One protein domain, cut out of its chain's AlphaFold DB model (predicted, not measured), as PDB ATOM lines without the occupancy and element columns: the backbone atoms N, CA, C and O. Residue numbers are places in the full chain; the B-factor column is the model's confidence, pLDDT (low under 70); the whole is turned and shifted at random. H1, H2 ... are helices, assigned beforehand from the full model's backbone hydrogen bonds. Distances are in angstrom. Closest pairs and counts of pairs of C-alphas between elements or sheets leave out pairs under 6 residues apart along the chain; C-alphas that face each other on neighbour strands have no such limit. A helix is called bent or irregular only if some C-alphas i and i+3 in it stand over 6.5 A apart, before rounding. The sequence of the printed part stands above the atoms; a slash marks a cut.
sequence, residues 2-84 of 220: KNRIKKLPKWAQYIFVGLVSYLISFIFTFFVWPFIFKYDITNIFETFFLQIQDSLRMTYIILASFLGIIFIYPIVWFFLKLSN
ATOM      1  N   LYS A   2     219.142 171.640 182.988       47.53
ATOM      2  CA  LYS A   2     218.432 170.924 184.068       47.53
ATOM      3  C   LYS A   2     219.310 170.092 185.030       47.53
ATOM      4  O   LYS A   2     219.113 170.158 186.239       47.53
ATOM      5  N   ASN A   3     220.336 169.400 184.514       52.47
ATOM      6  CA  ASN A   3     221.299 168.637 185.335       52.47
ATOM      7  C   ASN A   3     222.270 169.513 186.146       52.47
ATOM      8  O   ASN A   3     222.922 169.003 187.051       52.47
ATOM      9  N   ARG A   4     222.378 170.819 185.855       58.41
ATOM     10  CA  ARG A   4     223.203 171.744 186.653       58.41
ATOM     11  C   ARG A   4     222.426 172.314 187.841       58.41
ATOM     12  O   ARG A   4     222.989 172.401 188.921       58.41
ATOM     13  N   ILE A   5     221.127 172.595 187.678       60.28
ATOM     14  CA  ILE A   5     220.273 173.139 188.751       60.28
ATOM     15  C   ILE A   5     220.100 172.127 189.894       60.28
ATOM     16  O   ILE A   5     220.176 172.504 191.055       60.28
ATOM     17  N   LYS A   6     219.955 170.827 189.598       59.78
ATOM     18  CA  LYS A   6     219.835 169.788 190.642       59.78
ATOM     19  C   LYS A   6     221.125 169.510 191.425       59.78
ATOM     20  O   LYS A   6     221.038 168.984 192.527       59.78
ATOM     21  N   LYS A   7     222.297 169.851 190.873       68.00
ATOM     22  CA  LYS A   7     223.583 169.780 191.596       68.00
ATOM     23  C   LYS A   7     223.745 170.927 192.597       68.00
ATOM     24  O   LYS A   7     224.616 170.858 193.454       68.00
ATOM     25  N   LEU A   8     222.924 171.974 192.482       70.88
ATOM     26  CA  LEU A   8     222.917 173.080 193.428       70.88
ATOM     27  C   LEU A   8     222.159 172.682 194.700       70.88
ATOM     28  O   LEU A   8     221.183 171.927 194.628       70.88
ATOM     29  N   PRO A   9     222.560 173.209 195.864       83.56
ATOM     30  CA  PRO A   9     221.843 172.972 197.108       83.56
ATOM     31  C   PRO A   9     220.401 173.500 197.029       83.56
ATOM     32  O   PRO A   9     220.107 174.435 196.282       83.56
ATOM     33  N   LYS A  10     219.483 172.910 197.811       78.00
ATOM     34  CA  LYS A  10     218.034 173.203 197.735       78.00
ATOM     35  C   LYS A  10     217.711 174.701 197.835       78.00
ATOM     36  O   LYS A  10     216.862 175.184 197.096       78.00
ATOM     37  N   TRP A  11     218.418 175.443 198.686       83.19
ATOM     38  CA  TRP A  11     218.244 176.894 198.833       83.19
ATOM     39  C   TRP A  11     218.578 177.664 197.545       83.19
ATOM     40  O   TRP A  11     217.812 178.529 197.129       83.19
ATOM     41  N   ALA A  12     219.652 177.287 196.846       85.25
ATOM     42  CA  ALA A  12     220.034 177.895 195.575       85.25
ATOM     43  C   ALA A  12     219.032 177.574 194.450       85.25
ATOM     44  O   ALA A  12     218.803 178.405 193.574       85.25
ATOM     45  N   GLN A  13     218.382 176.405 194.494       83.75
ATOM     46  CA  GLN A  13     217.301 176.070 193.559       83.75
ATOM     47  C   GLN A  13     216.085 176.983 193.758       83.75
ATOM     48  O   GLN A  13     215.547 177.495 192.779       83.75
ATOM     49  N   TYR A  14     215.680 177.236 195.007       87.69
ATOM     50  CA  TYR A  14     214.562 178.136 195.299       87.69
ATOM     51  C   TYR A  14     214.846 179.582 194.881       87.69
ATOM     52  O   TYR A  14     213.969 180.216 194.299       87.69
ATOM     53  N   ILE A  15     216.072 180.073 195.099       88.94
ATOM     54  CA  ILE A  15     216.500 181.406 194.641       88.94
ATOM     55  C   ILE A  15     216.447 181.494 193.114       88.94
ATOM     56  O   ILE A  15     215.887 182.443 192.571       88.94
ATOM     57  N   PHE A  16     216.978 180.489 192.412       88.25
ATOM     58  CA  PHE A  16     216.963 180.462 190.950       88.25
ATOM     59  C   PHE A  16     215.535 180.481 190.389       88.25
ATOM     60  O   PHE A  16     215.233 181.258 189.486       88.25
ATOM     61  N   VAL A  17     214.638 179.664 190.950       89.50
ATOM     62  CA  VAL A  17     213.224 179.654 190.543       89.50
ATOM     63  C   VAL A  17     212.552 180.985 190.865       89.50
ATOM     64  O   VAL A  17     211.794 181.486 190.037       89.50
ATOM     65  N   GLY A  18     212.861 181.591 192.014       91.50
ATOM     66  CA  GLY A  18     212.380 182.922 192.382       91.50
ATOM     67  C   GLY A  18     212.785 183.993 191.368       91.50
ATOM     68  O   GLY A  18     211.926 184.727 190.892       91.50
ATOM     69  N   LEU A  19     214.059 184.027 190.964       91.69
ATOM     70  CA  LEU A  19     214.574 184.976 189.969       91.69
ATOM     71  C   LEU A  19     213.905 184.809 188.601       91.69
ATOM     72  O   LEU A  19     213.484 185.792 187.995       91.69
ATOM     73  N   VAL A  20     213.767 183.567 188.126       91.69
ATOM     74  CA  VAL A  20     213.079 183.279 186.857       91.69
ATOM     75  C   VAL A  20     211.609 183.695 186.932       91.69
ATOM     76  O   VAL A  20     211.090 184.300 185.997       91.69
ATOM     77  N   SER A  21     210.948 183.420 188.056       93.81
ATOM     78  CA  SER A  21     209.540 183.777 188.264       93.81
ATOM     79  C   SER A  21     209.337 185.290 188.300       93.81
ATOM     80  O   SER A  21     208.402 185.793 187.685       93.81
ATOM     81  N   TYR A  22     210.237 186.021 188.962       95.19
ATOM     82  CA  TYR A  22     210.232 187.481 188.972       95.19
ATOM     83  C   TYR A  22     210.436 188.060 187.573       95.19
ATOM     84  O   TYR A  22     209.695 188.948 187.175       95.19
ATOM     85  N   LEU A  23     211.380 187.528 186.792       94.81
ATOM     86  CA  LEU A  23     211.631 188.003 185.432       94.81
ATOM     87  C   LEU A  23     210.408 187.810 184.523       94.81
ATOM     88  O   LEU A  23     210.033 188.725 183.794       94.81
ATOM     89  N   ILE A  24     209.746 186.653 184.607       94.62
ATOM     90  CA  ILE A  24     208.496 186.395 183.872       94.62
ATOM     91  C   ILE A  24     207.395 187.360 184.332       94.62
ATOM     92  O   ILE A  24     206.698 187.938 183.500       94.62
ATOM     93  N   SER A  25     207.268 187.566 185.645       94.94
ATOM     94  CA  SER A  25     206.306 188.500 186.238       94.94
ATOM     95  C   SER A  25     206.533 189.927 185.752       94.94
ATOM     96  O   SER A  25     205.602 190.592 185.309       94.94
ATOM     97  N   PHE A  26     207.782 190.387 185.765       95.69
ATOM     98  CA  PHE A  26     208.172 191.717 185.323       95.69
ATOM     99  C   PHE A  26     207.836 191.942 183.851       95.69
ATOM    100  O   PHE A  26     207.182 192.929 183.528       95.69
ATOM    101  N   ILE A  27     208.207 191.001 182.978       94.31
ATOM    102  CA  ILE A  27     207.889 191.068 181.546       94.31
ATOM    103  C   ILE A  27     206.374 191.162 181.350       94.31
ATOM    104  O   ILE A  27     205.897 192.066 180.669       94.31
ATOM    105  N   PHE A  28     205.606 190.274 181.984       94.44
ATOM    106  CA  PHE A  28     204.150 190.282 181.871       94.44
ATOM    107  C   PHE A  28     203.546 191.616 182.331       94.44
ATOM    108  O   PHE A  28     202.759 192.228 181.613       94.44
ATOM    109  N   THR A  29     203.967 192.103 183.499       92.88
ATOM    110  CA  THR A  29     203.465 193.356 184.077       92.88
ATOM    111  C   THR A  29     203.816 194.554 183.193       92.88
ATOM    112  O   THR A  29     202.963 195.402 182.952       92.88
ATOM    113  N   PHE A  30     205.036 194.593 182.648       93.44
ATOM    114  CA  PHE A  30     205.505 195.638 181.738       93.44
ATOM    115  C   PHE A  30     204.650 195.731 180.467       93.44
ATOM    116  O   PHE A  30     204.283 196.834 180.062       93.44
ATOM    117  N   PHE A  31     204.297 194.592 179.863       92.00
ATOM    118  CA  PHE A  31     203.478 194.553 178.646       92.00
ATOM    119  C   PHE A  31     202.010 194.907 178.888       92.00
ATOM    120  O   PHE A  31     201.373 195.493 178.017       92.00
ATOM    121  N   VAL A  32     201.462 194.553 180.050       91.00
ATOM    122  CA  VAL A  32     200.048 194.789 180.376       91.00
ATOM    123  C   VAL A  32     199.801 196.230 180.848       91.00
ATOM    124  O   VAL A  32     198.698 196.755 180.685       91.00
ATOM    125  N   TRP A  33     200.826 196.897 181.383       90.62
ATOM    126  CA  TRP A  33     200.723 198.229 181.984       90.62
ATOM    127  C   TRP A  33     200.054 199.299 181.093       90.62
ATOM    128  O   TRP A  33     199.105 199.932 181.569       90.62
ATOM    129  N   PRO A  34     200.423 199.478 179.804       88.56
ATOM    130  CA  PRO A  34     199.803 200.495 178.948       88.56
ATOM    131  C   PRO A  34     198.297 200.290 178.732       88.56
ATOM    132  O   PRO A  34     197.545 201.250 178.564       88.56
ATOM    133  N   PHE A  35     197.844 199.034 178.758       86.38
ATOM    134  CA  PHE A  35     196.446 198.679 178.531       86.38
ATOM    135  C   PHE A  35     195.577 198.953 179.762       86.38
ATOM    136  O   PHE A  35     194.453 199.431 179.621       86.38
ATOM    137  N   ILE A  36     196.096 198.702 180.971       86.19
ATOM    138  CA  ILE A  36     195.373 198.972 182.228       86.19
ATOM    139  C   ILE A  36     195.123 200.472 182.394       86.19
ATOM    140  O   ILE A  36     194.021 200.891 182.745       86.19
ATOM    141  N   PHE A  37     196.142 201.284 182.115       82.19
ATOM    142  CA  PHE A  37     196.102 202.727 182.337       82.19
ATOM    143  C   PHE A  37     195.662 203.526 181.100       82.19
ATOM    144  O   PHE A  37     195.809 204.744 181.085       82.19
ATOM    145  N   LYS A  38     195.077 202.843 180.101       74.31
ATOM    146  CA  LYS A  38     194.453 203.423 178.898       74.31
ATOM    147  C   LYS A  38     195.322 204.479 178.213       74.31
ATOM    148  O   LYS A  38     194.896 205.613 178.004       74.31
ATOM    149  N   TYR A  39     196.544 204.090 177.869       75.00
ATOM    150  CA  TYR A  39     197.403 204.930 177.044       75.00
ATOM    151  C   TYR A  39     196.813 205.124 175.648       75.00
ATOM    152  O   TYR A  39     196.028 204.302 175.174       75.00
ATOM    153  N   ASP A  40     197.219 206.201 174.983       72.62
ATOM    154  CA  ASP A  40     196.947 206.375 173.562       72.62
ATOM    155  C   ASP A  40     197.878 205.448 172.763       72.62
ATOM    156  O   ASP A  40     199.053 205.742 172.545       72.62
ATOM    157  N   ILE A  41     197.377 204.257 172.417       72.25
ATOM    158  CA  ILE A  41     198.137 203.193 171.740       72.25
ATOM    159  C   ILE A  41     198.067 203.392 170.217       72.25
ATOM    160  O   ILE A  41     197.707 202.487 169.467       72.25
ATOM    161  N   THR A  42     198.393 204.589 169.737       76.44
ATOM    162  CA  THR A  42     198.538 204.848 168.295       76.44
ATOM    163  C   THR A  42     199.846 204.270 167.763       76.44
ATOM    164  O   THR A  42     199.864 203.677 166.685       76.44
ATOM    165  N   ASN A  43     200.927 204.354 168.548       84.06
ATOM    166  CA  ASN A  43     202.211 203.726 168.249       84.06
ATOM    167  C   ASN A  43     202.740 202.927 169.451       84.06
ATOM    168  O   ASN A  43     203.248 203.474 170.430       84.06
ATOM    169  N   ILE A  44     202.661 201.598 169.350       85.38
ATOM    170  CA  ILE A  44     203.054 200.668 170.417       85.38
ATOM    171  C   ILE A  44     204.523 200.870 170.832       85.38
ATOM    172  O   ILE A  44     204.833 200.852 172.023       85.38
ATOM    173  N   PHE A  45     205.436 201.122 169.891       85.50
ATOM    174  CA  PHE A  45     206.858 201.282 170.218       85.50
ATOM    175  C   PHE A  45     207.134 202.558 171.015       85.50
ATOM    176  O   PHE A  45     207.889 202.522 171.986       85.50
ATOM    177  N   GLU A  46     206.487 203.664 170.650       85.88
ATOM    178  CA  GLU A  46     206.618 204.931 171.373       85.88
ATOM    179  C   GLU A  46     206.027 204.836 172.779       85.88
ATOM    180  O   GLU A  46     206.652 205.296 173.733       85.88
ATOM    181  N   THR A  47     204.879 204.167 172.942       86.25
ATOM    182  CA  THR A  47     204.277 203.985 174.274       86.25
ATOM    183  C   THR A  47     205.204 203.234 175.233       86.25
ATOM    184  O   THR A  47     205.393 203.672 176.369       86.25
ATOM    185  N   PHE A  48     205.859 202.160 174.779       89.56
ATOM    186  CA  PHE A  48     206.831 201.437 175.602       89.56
ATOM    187  C   PHE A  48     208.123 202.227 175.832       89.56
ATOM    188  O   PHE A  48     208.679 202.163 176.927       89.56
ATOM    189  N   PHE A  49     208.593 202.997 174.846       88.31
ATOM    190  CA  PHE A  49     209.768 203.854 175.012       88.31
ATOM    191  C   PHE A  49     209.533 204.929 176.085       88.31
ATOM    192  O   PHE A  49     210.329 205.068 177.016       88.31
ATOM    193  N   LEU A  50     208.388 205.614 176.021       88.44
ATOM    194  CA  LEU A  50     207.967 206.592 177.026       88.44
ATOM    195  C   LEU A  50     207.753 205.949 178.402       88.44
ATOM    196  O   LEU A  50     208.050 206.564 179.424       88.44
ATOM    197  N   GLN A  51     207.261 204.707 178.446       89.62
ATOM    198  CA  GLN A  51     207.123 203.954 179.693       89.62
ATOM    199  C   GLN A  51     208.478 203.671 180.350       89.62
ATOM    200  O   GLN A  51     208.590 203.809 181.563       89.62
ATOM    201  N   ILE A  52     209.501 203.304 179.572       89.00
ATOM    202  CA  ILE A  52     210.857 203.045 180.086       89.00
ATOM    203  C   ILE A  52     211.500 204.326 180.632       89.00
ATOM    204  O   ILE A  52     212.216 204.273 181.630       89.00
ATOM    205  N   GLN A  53     211.251 205.469 179.990       89.88
ATOM    206  CA  GLN A  53     211.830 206.753 180.389       89.88
ATOM    207  C   GLN A  53     211.202 207.329 181.672       89.88
ATOM    208  O   GLN A  53     211.839 208.116 182.372       89.88
ATOM    209  N   ASP A  54     209.969 206.941 182.002       90.06
ATOM    210  CA  ASP A  54     209.272 207.415 183.196       90.06
ATOM    211  C   ASP A  54     209.663 206.610 184.448       90.06
ATOM    212  O   ASP A  54     209.175 205.503 184.703       90.06
ATOM    213  N   SER A  55     210.514 207.213 185.280       87.19
ATOM    214  CA  SER A  55     211.006 206.614 186.523       87.19
ATOM    215  C   SER A  55     209.899 206.227 187.509       87.19
ATOM    216  O   SER A  55     210.031 205.211 188.189       87.19
ATOM    217  N   LEU A  56     208.809 206.998 187.610       89.00
ATOM    218  CA  LEU A  56     207.722 206.692 188.549       89.00
ATOM    219  C   LEU A  56     206.929 205.470 188.087       89.00
ATOM    220  O   LEU A  56     206.558 204.616 188.884       89.00
ATOM    221  N   ARG A  57     206.691 205.342 186.783       86.81
ATOM    222  CA  ARG A  57     205.974 204.179 186.239       86.81
ATOM    223  C   ARG A  57     206.808 202.917 186.350       86.81
ATOM    224  O   ARG A  57     206.293 201.870 186.741       86.81
ATOM    225  N   MET A  58     208.104 203.026 186.081       91.19
ATOM    226  CA  MET A  58     209.025 201.905 186.218       91.19
ATOM    227  C   MET A  58     209.108 201.391 187.658       91.19
ATOM    228  O   MET A  58     209.132 200.175 187.855       91.19
ATOM    229  N   THR A  59     209.072 202.264 188.672       91.69
ATOM    230  CA  THR A  59     209.035 201.806 190.073       91.69
ATOM    231  C   THR A  59     207.736 201.073 190.399       91.69
ATOM    232  O   THR A  59     207.789 200.018 191.033       91.69
ATOM    233  N   TYR A  60     206.584 201.545 189.914       92.06
ATOM    234  CA  TYR A  60     205.318 200.835 190.106       92.06
ATOM    235  C   TYR A  60     205.280 199.471 189.407       92.06
ATOM    236  O   TYR A  60     204.813 198.505 190.008       92.06
ATOM    237  N   ILE A  61     205.815 199.354 188.187       92.38
ATOM    238  CA  ILE A  61     205.900 198.073 187.464       92.38
ATOM    239  C   ILE A  61     206.795 197.085 188.220       92.38
ATOM    240  O   ILE A  61     206.432 195.919 188.385       92.38
ATOM    241  N   ILE A  62     207.939 197.549 188.733       94.00
ATOM    242  CA  ILE A  62     208.841 196.736 189.556       94.00
ATOM    243  C   ILE A  62     208.111 196.243 190.811       94.00
ATOM    244  O   ILE A  62     208.102 195.042 191.076       94.00
ATOM    245  N   LEU A  63     207.430 197.125 191.547       93.88
ATOM    246  CA  LEU A  63     206.680 196.750 192.751       93.88
ATOM    247  C   LEU A  63     205.534 195.774 192.450       93.88
ATOM    248  O   LEU A  63     205.378 194.769 193.143       93.88
ATOM    249  N   ALA A  64     204.767 196.019 191.388       92.62
ATOM    250  CA  ALA A  64     203.681 195.140 190.964       92.62
ATOM    251  C   ALA A  64     204.194 193.751 190.547       92.62
ATOM    252  O   ALA A  64     203.562 192.736 190.843       92.62
ATOM    253  N   SER A  65     205.384 193.675 189.945       92.75
ATOM    254  CA  SER A  65     205.976 192.398 189.550       92.75
ATOM    255  C   SER A  65     206.342 191.497 190.739       92.75
ATOM    256  O   SER A  65     206.280 190.272 190.600       92.75
ATOM    257  N   PHE A  66     206.616 192.054 191.929       94.00
ATOM    258  CA  PHE A  66     206.787 191.260 193.154       94.00
ATOM    259  C   PHE A  66     205.495 190.549 193.571       94.00
ATOM    260  O   PHE A  66     205.551 189.401 194.013       94.00
ATOM    261  N   LEU A  67     204.329 191.177 193.377       93.00
ATOM    262  CA  LEU A  67     203.033 190.548 193.657       93.00
ATOM    263  C   LEU A  67     202.752 189.390 192.688       93.00
ATOM    264  O   LEU A  67     202.260 188.340 193.101       93.00
ATOM    265  N   GLY A  68     203.131 189.533 191.413       89.56
ATOM    266  CA  GLY A  68     202.945 188.484 190.405       89.56
ATOM    267  C   GLY A  68     203.770 187.211 190.649       89.56
ATOM    268  O   GLY A  68     203.388 186.136 190.176       89.56
ATOM    269  N   ILE A  69     204.839 187.274 191.462       92.81
ATOM    270  CA  ILE A  69     205.619 186.087 191.864       92.81
ATOM    271  C   ILE A  69     204.715 185.043 192.528       92.81
ATOM    272  O   ILE A  69     204.891 183.853 192.269       92.81
ATOM    273  N   ILE A  70     203.735 185.466 193.336       92.50
ATOM    274  CA  ILE A  70     202.842 184.568 194.090       92.50
ATOM    275  C   ILE A  70     202.133 183.578 193.153       92.50
ATOM    276  O   ILE A  70     201.979 182.404 193.492       92.50
ATOM    277  N   PHE A  71     201.768 184.024 191.948       91.38
ATOM    278  CA  PHE A  71     201.082 183.206 190.949       91.38
ATOM    279  C   PHE A  71     202.043 182.464 190.014       91.38
ATOM    280  O   PHE A  71     201.798 181.312 189.660       91.38
ATOM    281  N   ILE A  72     203.153 183.091 189.618       92.88
ATOM    282  CA  ILE A  72     204.077 182.526 188.620       92.88
ATOM    283  C   ILE A  72     205.006 181.476 189.230       92.88
ATOM    284  O   ILE A  72     205.290 180.455 188.599       92.88
ATOM    285  N   TYR A  73     205.446 181.679 190.470       92.56
ATOM    286  CA  TYR A  73     206.338 180.762 191.174       92.56
ATOM    287  C   TYR A  73     205.844 179.303 191.205       92.56
ATOM    288  O   TYR A  73     206.609 178.419 190.797       92.56
ATOM    289  N   PRO A  74     204.591 178.997 191.618       90.62
ATOM    290  CA  PRO A  74     204.104 177.619 191.623       90.62
ATOM    291  C   PRO A  74     204.041 177.015 190.214       90.62
ATOM    292  O   PRO A  74     204.309 175.824 190.059       90.62
ATOM    293  N   ILE A  75     203.762 177.820 189.183       89.50
ATOM    294  CA  ILE A  75     203.707 177.376 187.784       89.50
ATOM    295  C   ILE A  75     205.109 176.988 187.296       89.50
ATOM    296  O   ILE A  75     205.306 175.877 186.801       89.50
ATOM    297  N   VAL A  76     206.109 177.855 187.485       88.12
ATOM    298  CA  VAL A  76     207.502 177.574 187.093       88.12
ATOM    299  C   VAL A  76     208.030 176.342 187.831       88.12
ATOM    300  O   VAL A  76     208.630 175.453 187.217       88.12
ATOM    301  N   TRP A  77     207.757 176.240 189.134       87.25
ATOM    302  CA  TRP A  77     208.117 175.071 189.933       87.25
ATOM    303  C   TRP A  77     207.444 173.790 189.418       87.25
ATOM    304  O   TRP A  77     208.098 172.750 189.284       87.25
ATOM    305  N   PHE A  78     206.157 173.863 189.071       85.12
ATOM    306  CA  PHE A  78     205.400 172.751 188.508       85.12
ATOM    307  C   PHE A  78     205.988 172.273 187.176       85.12
ATOM    308  O   PHE A  78     206.242 171.080 187.038       85.12
ATOM    309  N   PHE A  79     206.299 173.163 186.227       82.25
ATOM    310  CA  PHE A  79     206.890 172.777 184.936       82.25
ATOM    311  C   PHE A  79     208.306 172.192 185.071       82.25
ATOM    312  O   PHE A  79     208.641 171.204 184.405       82.25
ATOM    313  N   LEU A  80     209.127 172.724 185.985       77.44
ATOM    314  CA  LEU A  80     210.434 172.138 186.308       77.44
ATOM    315  C   LEU A  80     210.304 170.723 186.889       77.44
ATOM    316  O   LEU A  80     211.141 169.854 186.609       77.44
ATOM    317  N   LYS A  81     209.245 170.475 187.669       73.81
ATOM    318  CA  LYS A  81     208.920 169.157 188.218       73.81
ATOM    319  C   LYS A  81     208.321 168.223 187.159       73.81
ATOM    320  O   LYS A  81     208.728 167.067 187.109       73.81
ATOM    321  N   LEU A  82     207.432 168.704 186.289       69.25
ATOM    322  CA  LEU A  82     206.735 167.914 185.263       69.25
ATOM    323  C   LEU A  82     207.698 167.342 184.220       69.25
ATOM    324  O   LEU A  82     207.587 166.186 183.823       69.25
ATOM    325  N   SER A  83     208.726 168.108 183.854       58.16
ATOM    326  CA  SER A  83     209.781 167.644 182.952       58.16
ATOM    327  C   SER A  83     210.544 166.414 183.499       58.16
ATOM    328  O   SER A  83     211.344 165.821 182.780       58.16
ATOM    329  N   ASN A  84     210.403 166.039 184.779       56.59
ATOM    330  CA  ASN A  84     211.190 164.964 185.402       56.59
ATOM    331  C   ASN A  84     210.714 163.529 185.172       56.59
ATOM    332  O   ASN A  84     211.425 162.641 185.624       56.59
TER     333      ASN A  84
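Overview. This is residues 2 to 84 of the 220 residues of an uncharacterized protein of Mycoplasma hyopneumoniae (UniProt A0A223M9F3). Two long helices, H2 and H4, cross as an X near their middles, and the shorter H3 spans the arms at one end of the X. The small H1 sits by the first residues of H2 at the other end. The printed part has 83 residues with four named helices, H1 to H4 in chain order, and no named strand; the class is all helix. The whole is loose, a rod of 47 by 22 by 20 A, with a radius of gyration of the C-alphas of 16.1 A.

Arrangement. Start at H4, residues 55 to 82, which touches H2, residues 10 to 36. Their closest C-alphas, those of Phe 26 and Ser 65, are 4.8 A apart, and they run opposite ways at a steep tilt of 51 degrees. With residues 57 to 58 alone, H4 touches H3, residues 44 to 53, only at the corner and only just, with 3 pairs of C-alphas within 8 A; the closest are those of Ile 52 and Met 58, 6.5 A apart. H3 is close to H2 but not clearly touching: the closest C-alphas, of Pro 34 and Thr 47, are 7.4 A apart. H1, residues 2 to 5, is likewise close to H2 but not clearly touching, with the C-alphas of Ile 5 and Gln 13 closest at 6.4 A. In H3 every O i to N i+4 pair is within hydrogen-bond range, against 21 of 23 in H2 and 19 of 24 in H4; H1 is too short for such a pair.

Along the chain. Find C-alpha 55 at (211.006, 206.614, 186.523); from there H4 runs 39.0 A to C-alpha 82 at (206.735, 167.914, 185.263), with a kink of 53 degrees near residue 69. H2 runs 37.7 A from C-alpha 10 at (218.034, 173.203, 197.735), with a kink of 30 degrees near residue 30; it is irregular, only just, with C-alphas 31 and 34 at 7.0 A. H3 measures 14.6 A and H1 5.5 A.

Size, cuts and confidence. The C-alphas of Lys 7 and Thr 42 are the two farthest apart, at 49.0 A. The printed part has no cut and no long link. Look for pLDDT under 70 at residues 2 to 7 and 82 to 84.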